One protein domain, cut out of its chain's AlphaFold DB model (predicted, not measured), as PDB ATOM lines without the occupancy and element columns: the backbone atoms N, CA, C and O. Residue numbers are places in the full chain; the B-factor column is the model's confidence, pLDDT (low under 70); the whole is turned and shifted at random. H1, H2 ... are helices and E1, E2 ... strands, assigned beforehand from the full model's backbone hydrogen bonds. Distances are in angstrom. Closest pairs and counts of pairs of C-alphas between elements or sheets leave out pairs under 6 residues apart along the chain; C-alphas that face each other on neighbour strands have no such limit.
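What this domain is: This is residues 89 to 157 of the 199 residues of an uncharacterized protein of Eremomyces bilateralis CBS 781.70 (UniProt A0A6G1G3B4). One long straight helix, H1, runs on into a two-stranded hairpin, E1 and E2, the two together making the length, with a loose tail after E2. In that tail residues 143 to 157, of which 143 to 146 belong to H2, stick out. The 69 printed residues hold H1, E1, E2 and H2 in that order, a mixed class with an antiparallel sheet E1 - E2. The whole is extended, with a radius of gyration of the C-alphas of 21.2 A and spans of 73 by 31 by 18 A.

How they stand to each other: H1, residues 89 to 120, has every O i to N i+4 pair within hydrogen-bond range. E1, residues 121 to 127, and E2, residues 133 to 139, form an antiparallel hairpin at 153 degrees, with N 124 and O 136 3.2 A apart. The closest C-alphas of H1 and E2, Ser 120 and Glu 139, are 6.1 A apart. H2, residues 143 to 146, is apart from H1 and E1 and too short for an O i to N i+4 pair; its one O i to N i+3 pair is not within range.

Where its parts are: H1 is 46.7 A long from C-alpha 89 at (-52.327, 38.237, -12.812), E1 19.3 A, E2 18.9 A, and H2 6.1 A to C-alpha 146 at (-14.772, 29.780, 21.020).

The domain as a whole: The C-alphas farthest apart, Thr 89 and Asn 130, are 73.3 A apart. The printed part has no cut, and its three links between named elements are tight. The pLDDT is under 70 at residues 117 to 124, 126 and 132 to 157.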
ATOM      1  N   THR A  89     -51.588  39.038 -13.802       89.88
ATOM      2  CA  THR A  89     -52.327  38.237 -12.812       89.88
ATOM      3  C   THR A  89     -51.448  37.138 -12.215       89.88
ATOM      4  O   THR A  89     -51.390  36.978 -10.994       89.88
ATOM      5  N   VAL A  90     -50.717  36.408 -13.064       92.94
ATOM      6  CA  VAL A  90     -49.774  35.367 -12.635       92.94
ATOM      7  C   VAL A  90     -48.635  35.971 -11.811       92.94
ATOM      8  O   VAL A  90     -48.282  35.412 -10.774       92.94
ATOM      9  N   THR A  91     -48.091  37.126 -12.202       96.56
ATOM     10  CA  THR A  91     -47.032  37.818 -11.449       96.56
ATOM     11  C   THR A  91     -47.497  38.228 -10.053       96.56
ATOM     12  O   THR A  91     -46.777  38.004  -9.077       96.56
ATOM     13  N   ILE A  92     -48.702  38.793  -9.933       97.00
ATOM     14  CA  ILE A  92     -49.286  39.163  -8.637       97.00
ATOM     15  C   ILE A  92     -49.460  37.914  -7.765       97.00
ATOM     16  O   ILE A  92     -49.011  37.904  -6.617       97.00
ATOM     17  N   ALA A  93     -50.037  36.840  -8.311       96.56
ATOM     18  CA  ALA A  93     -50.226  35.584  -7.584       96.56
ATOM     19  C   ALA A  93     -48.892  34.978  -7.114       96.56
ATOM     20  O   ALA A  93     -48.765  34.582  -5.954       96.56
ATOM     21  N   ALA A  94     -47.874  34.966  -7.980       97.62
ATOM     22  CA  ALA A  94     -46.539  34.478  -7.648       97.62
ATOM     23  C   ALA A  94     -45.866  35.327  -6.558       97.62
ATOM     24  O   ALA A  94     -45.231  34.783  -5.656       97.62
ATOM     25  N   THR A  95     -46.046  36.649  -6.596       98.12
ATOM     26  CA  THR A  95     -45.495  37.564  -5.586       98.12
ATOM     27  C   THR A  95     -46.153  37.338  -4.225       98.12
ATOM     28  O   THR A  95     -45.457  37.235  -3.216       98.12
ATOM     29  N   ILE A  96     -47.481  37.180  -4.183       98.19
ATOM     30  CA  ILE A  96     -48.205  36.844  -2.948       98.19
ATOM     31  C   ILE A  96     -47.725  35.496  -2.400       98.19
ATOM     32  O   ILE A  96     -47.412  35.393  -1.213       98.19
ATOM     33  N   ALA A  97     -47.608  34.474  -3.252       97.75
ATOM     34  CA  ALA A  97     -47.113  33.163  -2.846       97.75
ATOM     35  C   ALA A  97     -45.693  33.244  -2.260       97.75
ATOM     36  O   ALA A  97     -45.435  32.688  -1.193       97.75
ATOM     37  N   ALA A  98     -44.791  33.993  -2.901       98.00
ATOM     38  CA  ALA A  98     -43.431  34.198  -2.412       98.00
ATOM     39  C   ALA A  98     -43.403  34.869  -1.027       98.00
ATOM     40  O   ALA A  98     -42.652  34.438  -0.150       98.00
ATOM     41  N   LEU A  99     -44.255  35.875  -0.795       98.06
ATOM     42  CA  LEU A  99     -44.372  36.535   0.509       98.06
ATOM     43  C   LEU A  99     -44.887  35.584   1.595       98.06
ATOM     44  O   LEU A  99     -44.335  35.560   2.694       98.06
ATOM     45  N   LEU A 100     -45.903  34.772   1.290       97.81
ATOM     46  CA  LEU A 100     -46.444  33.789   2.234       97.81
ATOM     47  C   LEU A 100     -45.412  32.720   2.593       97.81
ATOM     48  O   LEU A 100     -45.251  32.390   3.769       97.81
ATOM     49  N   ILE A 101     -44.672  32.222   1.602       97.94
ATOM     50  CA  ILE A 101     -43.594  31.254   1.814       97.94
ATOM     51  C   ILE A 101     -42.487  31.879   2.671       97.94
ATOM     52  O   ILE A 101     -42.080  31.292   3.673       97.94
ATOM     53  N   GLY A 102     -42.036  33.094   2.343       97.62
ATOM     54  CA  GLY A 102     -41.023  33.808   3.125       97.62
ATOM     55  C   GLY A 102     -41.461  34.075   4.570       97.62
ATOM     56  O   GLY A 102     -40.674  33.913   5.509       97.62
ATOM     57  N   TYR A 103     -42.735  34.417   4.770       97.75
ATOM     58  CA  TYR A 103     -43.327  34.586   6.094       97.75
ATOM     59  C   TYR A 103     -43.360  33.269   6.877       97.75
ATOM     60  O   TYR A 103     -42.921  33.234   8.029       97.75
ATOM     61  N   ALA A 104     -43.800  32.175   6.249       96.56
ATOM     62  CA  ALA A 104     -43.829  30.849   6.859       96.56
ATOM     63  C   ALA A 104     -42.423  30.382   7.266       96.56
ATOM     64  O   ALA A 104     -42.221  29.949   8.400       96.56
ATOM     65  N   ILE A 105     -41.424  30.559   6.395       96.94
ATOM     66  CA  ILE A 105     -40.020  30.256   6.704       96.94
ATOM     67  C   ILE A 105     -39.545  31.088   7.898       96.94
ATOM     68  O   ILE A 105     -38.954  30.548   8.833       96.94
ATOM     69  N   SER A 106     -39.836  32.391   7.908       95.94
ATOM     70  CA  SER A 106     -39.448  33.290   9.001       95.94
ATOM     71  C   SER A 106     -40.095  32.900  10.332       95.94
ATOM     72  O   SER A 106     -39.454  32.976  11.384       95.94
ATOM     73  N   TRP A 107     -41.354  32.462  10.303       96.31
ATOM     74  CA  TRP A 107     -42.049  31.937  11.473       96.31
ATOM     75  C   TRP A 107     -41.386  30.652  11.967       96.31
ATOM     76  O   TRP A 107     -41.018  30.568  13.143       96.31
ATOM     77  N   CYS A 108     -41.192  29.669  11.087       93.69
ATOM     78  CA  CYS A 108     -40.553  28.396  11.420       93.69
ATOM     79  C   CYS A 108     -39.150  28.616  11.995       93.69
ATOM     80  O   CYS A 108     -38.818  28.061  13.042       93.69
ATOM     81  N   ALA A 109     -38.354  29.498  11.386       93.88
ATOM     82  CA  ALA A 109     -37.027  29.856  11.872       93.88
ATOM     83  C   ALA A 109     -37.073  30.449  13.288       93.88
ATOM     84  O   ALA A 109     -36.300  30.037  14.153       93.88
ATOM     85  N   LYS A 110     -38.010  31.366  13.571       93.12
ATOM     86  CA  LYS A 110     -38.208  31.902  14.930       93.12
ATOM     87  C   LYS A 110     -38.595  30.808  15.924       93.12
ATOM     88  O   LYS A 110     -38.079  30.809  17.038       93.12
ATOM     89  N   GLY A 111     -39.467  29.880  15.531       88.94
ATOM     90  CA  GLY A 111     -39.851  28.726  16.348       88.94
ATOM     91  C   GLY A 111     -38.654  27.839  16.691       88.94
ATOM     92  O   GLY A 111     -38.421  27.552  17.862       88.94
ATOM     93  N   ILE A 112     -37.835  27.502  15.692       89.44
ATOM     94  CA  ILE A 112     -36.616  26.703  15.872       89.44
ATOM     95  C   ILE A 112     -35.622  27.427  16.782       89.44
ATOM     96  O   ILE A 112     -35.086  26.818  17.702       89.44
ATOM     97  N   VAL A 113     -35.383  28.726  16.577       86.94
ATOM     98  CA  VAL A 113     -34.469  29.498  17.435       86.94
ATOM     99  C   VAL A 113     -34.975  29.547  18.875       86.94
ATOM    100  O   VAL A 113     -34.183  29.365  19.795       86.94
ATOM    101  N   ARG A 114     -36.281  29.749  19.090       82.62
ATOM    102  CA  ARG A 114     -36.881  29.711  20.432       82.62
ATOM    103  C   ARG A 114     -36.741  28.333  21.075       82.62
ATOM    104  O   ARG A 114     -36.305  28.265  22.216       82.62
ATOM    105  N   GLY A 115     -37.029  27.256  20.344       79.44
ATOM    106  CA  GLY A 115     -36.869  25.886  20.837       79.44
ATOM    107  C   GLY A 115     -35.416  25.547  21.176       79.44
ATOM    108  O   GLY A 115     -35.139  24.983  22.228       79.44
ATOM    109  N   ARG A 116     -34.464  25.974  20.339       76.50
ATOM    110  CA  ARG A 116     -33.029  25.803  20.612       76.50
ATOM    111  C   ARG A 116     -32.571  26.591  21.836       76.50
ATOM    112  O   ARG A 116     -31.800  26.054  22.617       76.50
ATOM    113  N   LYS A 117     -33.062  27.824  22.019       68.62
ATOM    114  CA  LYS A 117     -32.774  28.630  23.217       68.62
ATOM    115  C   LYS A 117     -33.378  28.029  24.488       68.62
ATOM    116  O   LYS A 117     -32.731  28.040  25.525       68.62
ATOM    117  N   ALA A 118     -34.585  27.473  24.408       65.81
ATOM    118  CA  ALA A 118     -35.209  26.772  25.531       65.81
ATOM    119  C   ALA A 118     -34.475  25.467  25.894       65.81
ATOM    120  O   ALA A 118     -34.491  25.056  27.044       65.81
ATOM    121  N   ALA A 119     -33.797  24.825  24.936       65.12
ATOM    122  CA  ALA A 119     -32.964  23.650  25.203       65.12
ATOM    123  C   ALA A 119     -31.583  23.992  25.809       65.12
ATOM    124  O   ALA A 119     -30.928  23.116  26.382       65.12
ATOM    125  N   SER A 120     -31.118  25.241  25.666       62.72
ATOM    126  CA  SER A 120     -29.801  25.693  26.139       62.72
ATOM    127  C   SER A 120     -29.815  26.389  27.503       62.72
ATOM    128  O   SER A 120     -28.742  26.574  28.071       62.72
ATOM    129  N   ALA A 121     -30.986  26.756  28.029       60.62
ATOM    130  CA  ALA A 121     -31.137  27.368  29.346       60.62
ATOM    131  C   ALA A 121     -32.197  26.610  30.155       60.62
ATOM    132  O   ALA A 121     -33.327  26.445  29.694       60.62
ATOM    133  N   GLY A 122     -31.818  26.128  31.336       65.06
ATOM    134  CA  GLY A 122     -32.700  25.424  32.265       65.06
ATOM    135  C   GLY A 122     -32.758  26.126  33.619       65.06
ATOM    136  O   GLY A 122     -31.936  26.988  33.921       65.06
ATOM    137  N   TRP A 123     -33.740  25.752  34.434       61.12
ATOM    138  CA  TRP A 123     -33.833  26.196  35.823       61.12
ATOM    139  C   TRP A 123     -33.311  25.081  36.715       61.12
ATOM    140  O   TRP A 123     -33.823  23.962  36.647       61.12
ATOM    141  N   GLU A 124     -32.306  25.380  37.529       60.56
ATOM    142  CA  GLU A 124     -31.878  24.492  38.603       60.56
ATOM    143  C   GLU A 124     -32.202  25.129  39.954       60.56
ATOM    144  O   GLU A 124     -32.115  26.345  40.143       60.56
ATOM    145  N   VAL A 125     -32.667  24.296  40.881       71.38
ATOM    146  CA  VAL A 125     -32.958  24.692  42.258       71.38
ATOM    147  C   VAL A 125     -31.914  23.996  43.119       71.38
ATOM    148  O   VAL A 125     -32.050  22.802  43.384       71.38
ATOM    149  N   CYS A 126     -30.866  24.723  43.514       68.06
ATOM    150  CA  CYS A 126     -29.915  24.244  44.517       68.06
ATOM    151  C   CYS A 126     -30.521  24.492  45.914       68.06
ATOM    152  O   CYS A 126     -31.193  25.499  46.160       68.06
ATOM    153  N   VAL A 127     -30.333  23.533  46.822       71.12
ATOM    154  CA  VAL A 127     -30.661  23.685  48.246       71.12
ATOM    155  C   VAL A 127     -29.337  23.889  48.963       71.12
ATOM    156  O   VAL A 127     -28.497  22.994  48.923       71.12
ATOM    157  N   ASP A 128     -29.149  25.056  49.573       72.25
ATOM    158  CA  ASP A 128     -27.953  25.343  50.365       72.25
ATOM    159  C   ASP A 128     -27.906  24.456  51.616       72.25
ATOM    160  O   ASP A 128     -28.935  23.976  52.099       72.25
ATOM    161  N   GLU A 129     -26.721  24.296  52.210       71.75
ATOM    162  CA  GLU A 129     -26.537  23.556  53.471       71.75
ATOM    163  C   GLU A 129     -27.375  24.124  54.632       71.75
ATOM    164  O   GLU A 129     -27.737  23.401  55.560       71.75
ATOM    165  N   ASN A 130     -27.765  25.400  54.549       74.12
ATOM    166  CA  ASN A 130     -28.662  26.059  55.504       74.12
ATOM    167  C   ASN A 130     -30.151  25.699  55.302       74.12
ATOM    168  O   ASN A 130     -31.007  26.172  56.050       74.12
ATOM    169  N   GLY A 131     -30.485  24.896  54.285       73.88
ATOM    170  CA  GLY A 131     -31.855  24.524  53.917       73.88
ATOM    171  C   GLY A 131     -32.616  25.582  53.110       73.88
ATOM    172  O   GLY A 131     -33.782  25.363  52.765       73.88
ATOM    173  N   GLU A 132     -31.989  26.717  52.785       69.06
ATOM    174  CA  GLU A 132     -32.578  27.740  51.919       69.06
ATOM    175  C   GLU A 132     -32.521  27.316  50.444       69.06
ATOM    176  O   GLU A 132     -31.562  26.706  49.973       69.06
ATOM    177  N   ARG A 133     -33.597  27.606  49.702       67.94
ATOM    178  CA  ARG A 133     -33.716  27.265  48.279       67.94
ATOM    179  C   ARG A 133     -33.338  28.470  47.432       67.94
ATOM    180  O   ARG A 133     -34.112  29.425  47.358       67.94
ATOM    181  N   VAL A 134     -32.208  28.390  46.743       69.12
ATOM    182  CA  VAL A 134     -31.771  29.392  45.767       69.12
ATOM    183  C   VAL A 134     -32.118  28.928  44.354       69.12
ATOM    184  O   VAL A 134     -31.908  27.777  43.974       69.12
ATOM    185  N   GLN A 135     -32.729  29.826  43.581       63.31
ATOM    186  CA  GLN A 135     -33.137  29.565  42.200       63.31
ATOM    187  C   GLN A 135     -32.143  30.240  41.256       63.31
ATOM    188  O   GLN A 135     -31.979  31.459  41.314       63.31
ATOM    189  N   GLY A 136     -31.505  29.453  40.388       64.12
ATOM    190  CA  GLY A 136     -30.547  29.929  39.394       64.12
ATOM    191  C   GLY A 136     -30.936  29.497  37.981       64.12
ATOM    192  O   GLY A 136     -31.500  28.420  37.767       64.12
ATOM    193  N   VAL A 137     -30.648  30.351  36.997       64.94
ATOM    194  CA  VAL A 137     -30.716  29.979  35.577       64.94
ATOM    195  C   VAL A 137     -29.346  29.453  35.186       64.94
ATOM    196  O   VAL A 137     -28.385  30.219  35.177       64.94
ATOM    197  N   TRP A 138     -29.253  28.174  34.824       63.84
ATOM    198  CA  TRP A 138     -28.012  27.629  34.284       63.84
ATOM    199  C   TRP A 138     -28.033  27.741  32.753       63.84
ATOM    200  O   TRP A 138     -28.990  27.333  32.082       63.84
ATOM    201  N   GLU A 139     -26.980  28.328  32.181       59.25
ATOM    202  CA  GLU A 139     -26.798  28.449  30.734       59.25
ATOM    203  C   GLU A 139     -25.715  27.464  30.279       59.25
ATOM    204  O   GLU A 139     -24.572  27.494  30.742       59.25
ATOM    205  N   ARG A 140     -26.062  26.562  29.355       56.09
ATOM    206  CA  ARG A 140     -25.104  25.611  28.784       56.09
ATOM    207  C   ARG A 140     -24.114  26.422  27.934       56.09
ATOM    208  O   ARG A 140     -24.481  26.865  26.846       56.09
ATOM    209  N   LYS A 141     -22.880  26.640  28.420       54.94
ATOM    210  CA  LYS A 141     -21.790  27.292  27.660       54.94
ATOM    211  C   LYS A 141     -21.528  26.492  26.381       54.94
ATOM    212  O   LYS A 141     -20.789  25.512  26.376       54.94
ATOM    213  N   ASP A 142     -22.199  26.873  25.301       51.34
ATOM    214  CA  ASP A 142     -22.104  26.186  24.020       51.34
ATOM    215  C   ASP A 142     -20.673  26.360  23.476       51.34
ATOM    216  O   ASP A 142     -20.134  27.468  23.472       51.34
ATOM    217  N   LEU A 143     -20.053  25.286  22.969       50.00
ATOM    218  CA  LEU A 143     -18.670  25.280  22.447       50.00
ATOM    219  C   LEU A 143     -18.421  26.295  21.300       50.00
ATOM    220  O   LEU A 143     -17.287  26.482  20.853       50.00
ATOM    221  N   LYS A 144     -19.476  26.946  20.792       48.34
ATOM    222  CA  LYS A 144     -19.452  27.914  19.688       48.34
ATOM    223  C   LYS A 144     -18.973  29.317  20.058       48.34
ATOM    224  O   LYS A 144     -18.536  30.027  19.154       48.34
ATOM    225  N   THR A 145     -18.974  29.720  21.330       49.56
ATOM    226  CA  THR A 145     -18.370  31.009  21.742       49.56
ATOM    227  C   THR A 145     -16.850  31.040  21.557       49.56
ATOM    228  O   THR A 145     -16.261  32.114  21.534       49.56
ATOM    229  N   ARG A 146     -16.210  29.886  21.310       45.84
ATOM    230  CA  ARG A 146     -14.772  29.780  21.020       45.84
ATOM    231  C   ARG A 146     -14.364  30.227  19.602       45.84
ATOM    232  O   ARG A 146     -13.189  30.491  19.387       45.84
ATOM    233  N   TRP A 147     -15.292  30.321  18.640       44.16
ATOM    234  CA  TRP A 147     -14.951  30.477  17.208       44.16
ATOM    235  C   TRP A 147     -15.293  31.854  16.610       44.16
ATOM    236  O   TRP A 147     -14.908  32.132  15.479       44.16
ATOM    237  N   TRP A 148     -15.989  32.731  17.344       33.81
ATOM    238  CA  TRP A 148     -16.282  34.107  16.912       33.81
ATOM    239  C   TRP A 148     -15.615  35.113  17.861       33.81
ATOM    240  O   TRP A 148     -16.120  35.322  18.961       33.81
ATOM    241  N   PRO A 149     -14.515  35.783  17.464       44.12
ATOM    242  CA  PRO A 149     -13.730  36.610  18.383       44.12
ATOM    243  C   PRO A 149     -14.297  38.023  18.640       44.12
ATOM    244  O   PRO A 149     -13.620  38.830  19.267       44.12
ATOM    245  N   PHE A 150     -15.507  38.371  18.174       40.81
ATOM    246  CA  PHE A 150     -15.906  39.787  18.049       40.81
ATOM    247  C   PHE A 150     -17.240  40.224  18.674       40.81
ATOM    248  O   PHE A 150     -17.814  41.239  18.278       40.81
ATOM    249  N   ARG A 151     -17.717  39.543  19.719       40.56
ATOM    250  CA  ARG A 151     -18.637  40.176  20.679       40.56
ATOM    251  C   ARG A 151     -18.199  39.872  22.102       40.56
ATOM    252  O   ARG A 151     -18.531  38.826  22.643       40.56
ATOM    253  N   LYS A 152     -17.512  40.834  22.725       39.84
ATOM    254  CA  LYS A 152     -17.489  40.954  24.185       39.84
ATOM    255  C   LYS A 152     -18.907  41.305  24.634       39.84
ATOM    256  O   LYS A 152     -19.258  42.476  24.753       39.84
ATOM    257  N   THR A 153     -19.761  40.308  24.825       41.38
ATOM    258  CA  THR A 153     -20.850  40.476  25.781       41.38
ATOM    259  C   THR A 153     -20.169  40.577  27.141       41.38
ATOM    260  O   THR A 153     -19.512  39.628  27.555       41.38
ATOM    261  N   ASN A 154     -20.253  41.746  27.787       40.28
ATOM    262  CA  ASN A 154     -19.939  41.926  29.208       40.28
ATOM    263  C   ASN A 154     -20.945  41.090  30.018       40.28
ATOM    264  O   ASN A 154     -21.881  41.623  30.602       40.28
ATOM    265  N   ILE A 155     -20.811  39.769  29.963       45.72
ATOM    266  CA  ILE A 155     -21.409  38.869  30.936       45.72
ATOM    267  C   ILE A 155     -20.301  38.698  31.954       45.72
ATOM    268  O   ILE A 155     -19.273  38.078  31.687       45.72
ATOM    269  N   ARG A 156     -20.468  39.434  33.046       41.94
ATOM    270  CA  ARG A 156     -19.558  39.474  34.173       41.94
ATOM    271  C   ARG A 156     -19.559  38.080  34.802       41.94
ATOM    272  O   ARG A 156     -20.624  37.539  35.077       41.94
ATOM    273  N   GLU A 157     -18.378  37.487  34.951       46.91
ATOM    274  CA  GLU A 157     -18.200  36.123  35.479       46.91
ATOM    275  C   GLU A 157     -18.730  35.971  36.919       46.91
ATOM    276  O   GLU A 157     -18.973  34.853  37.357       46.91
TER     277      GLU A 157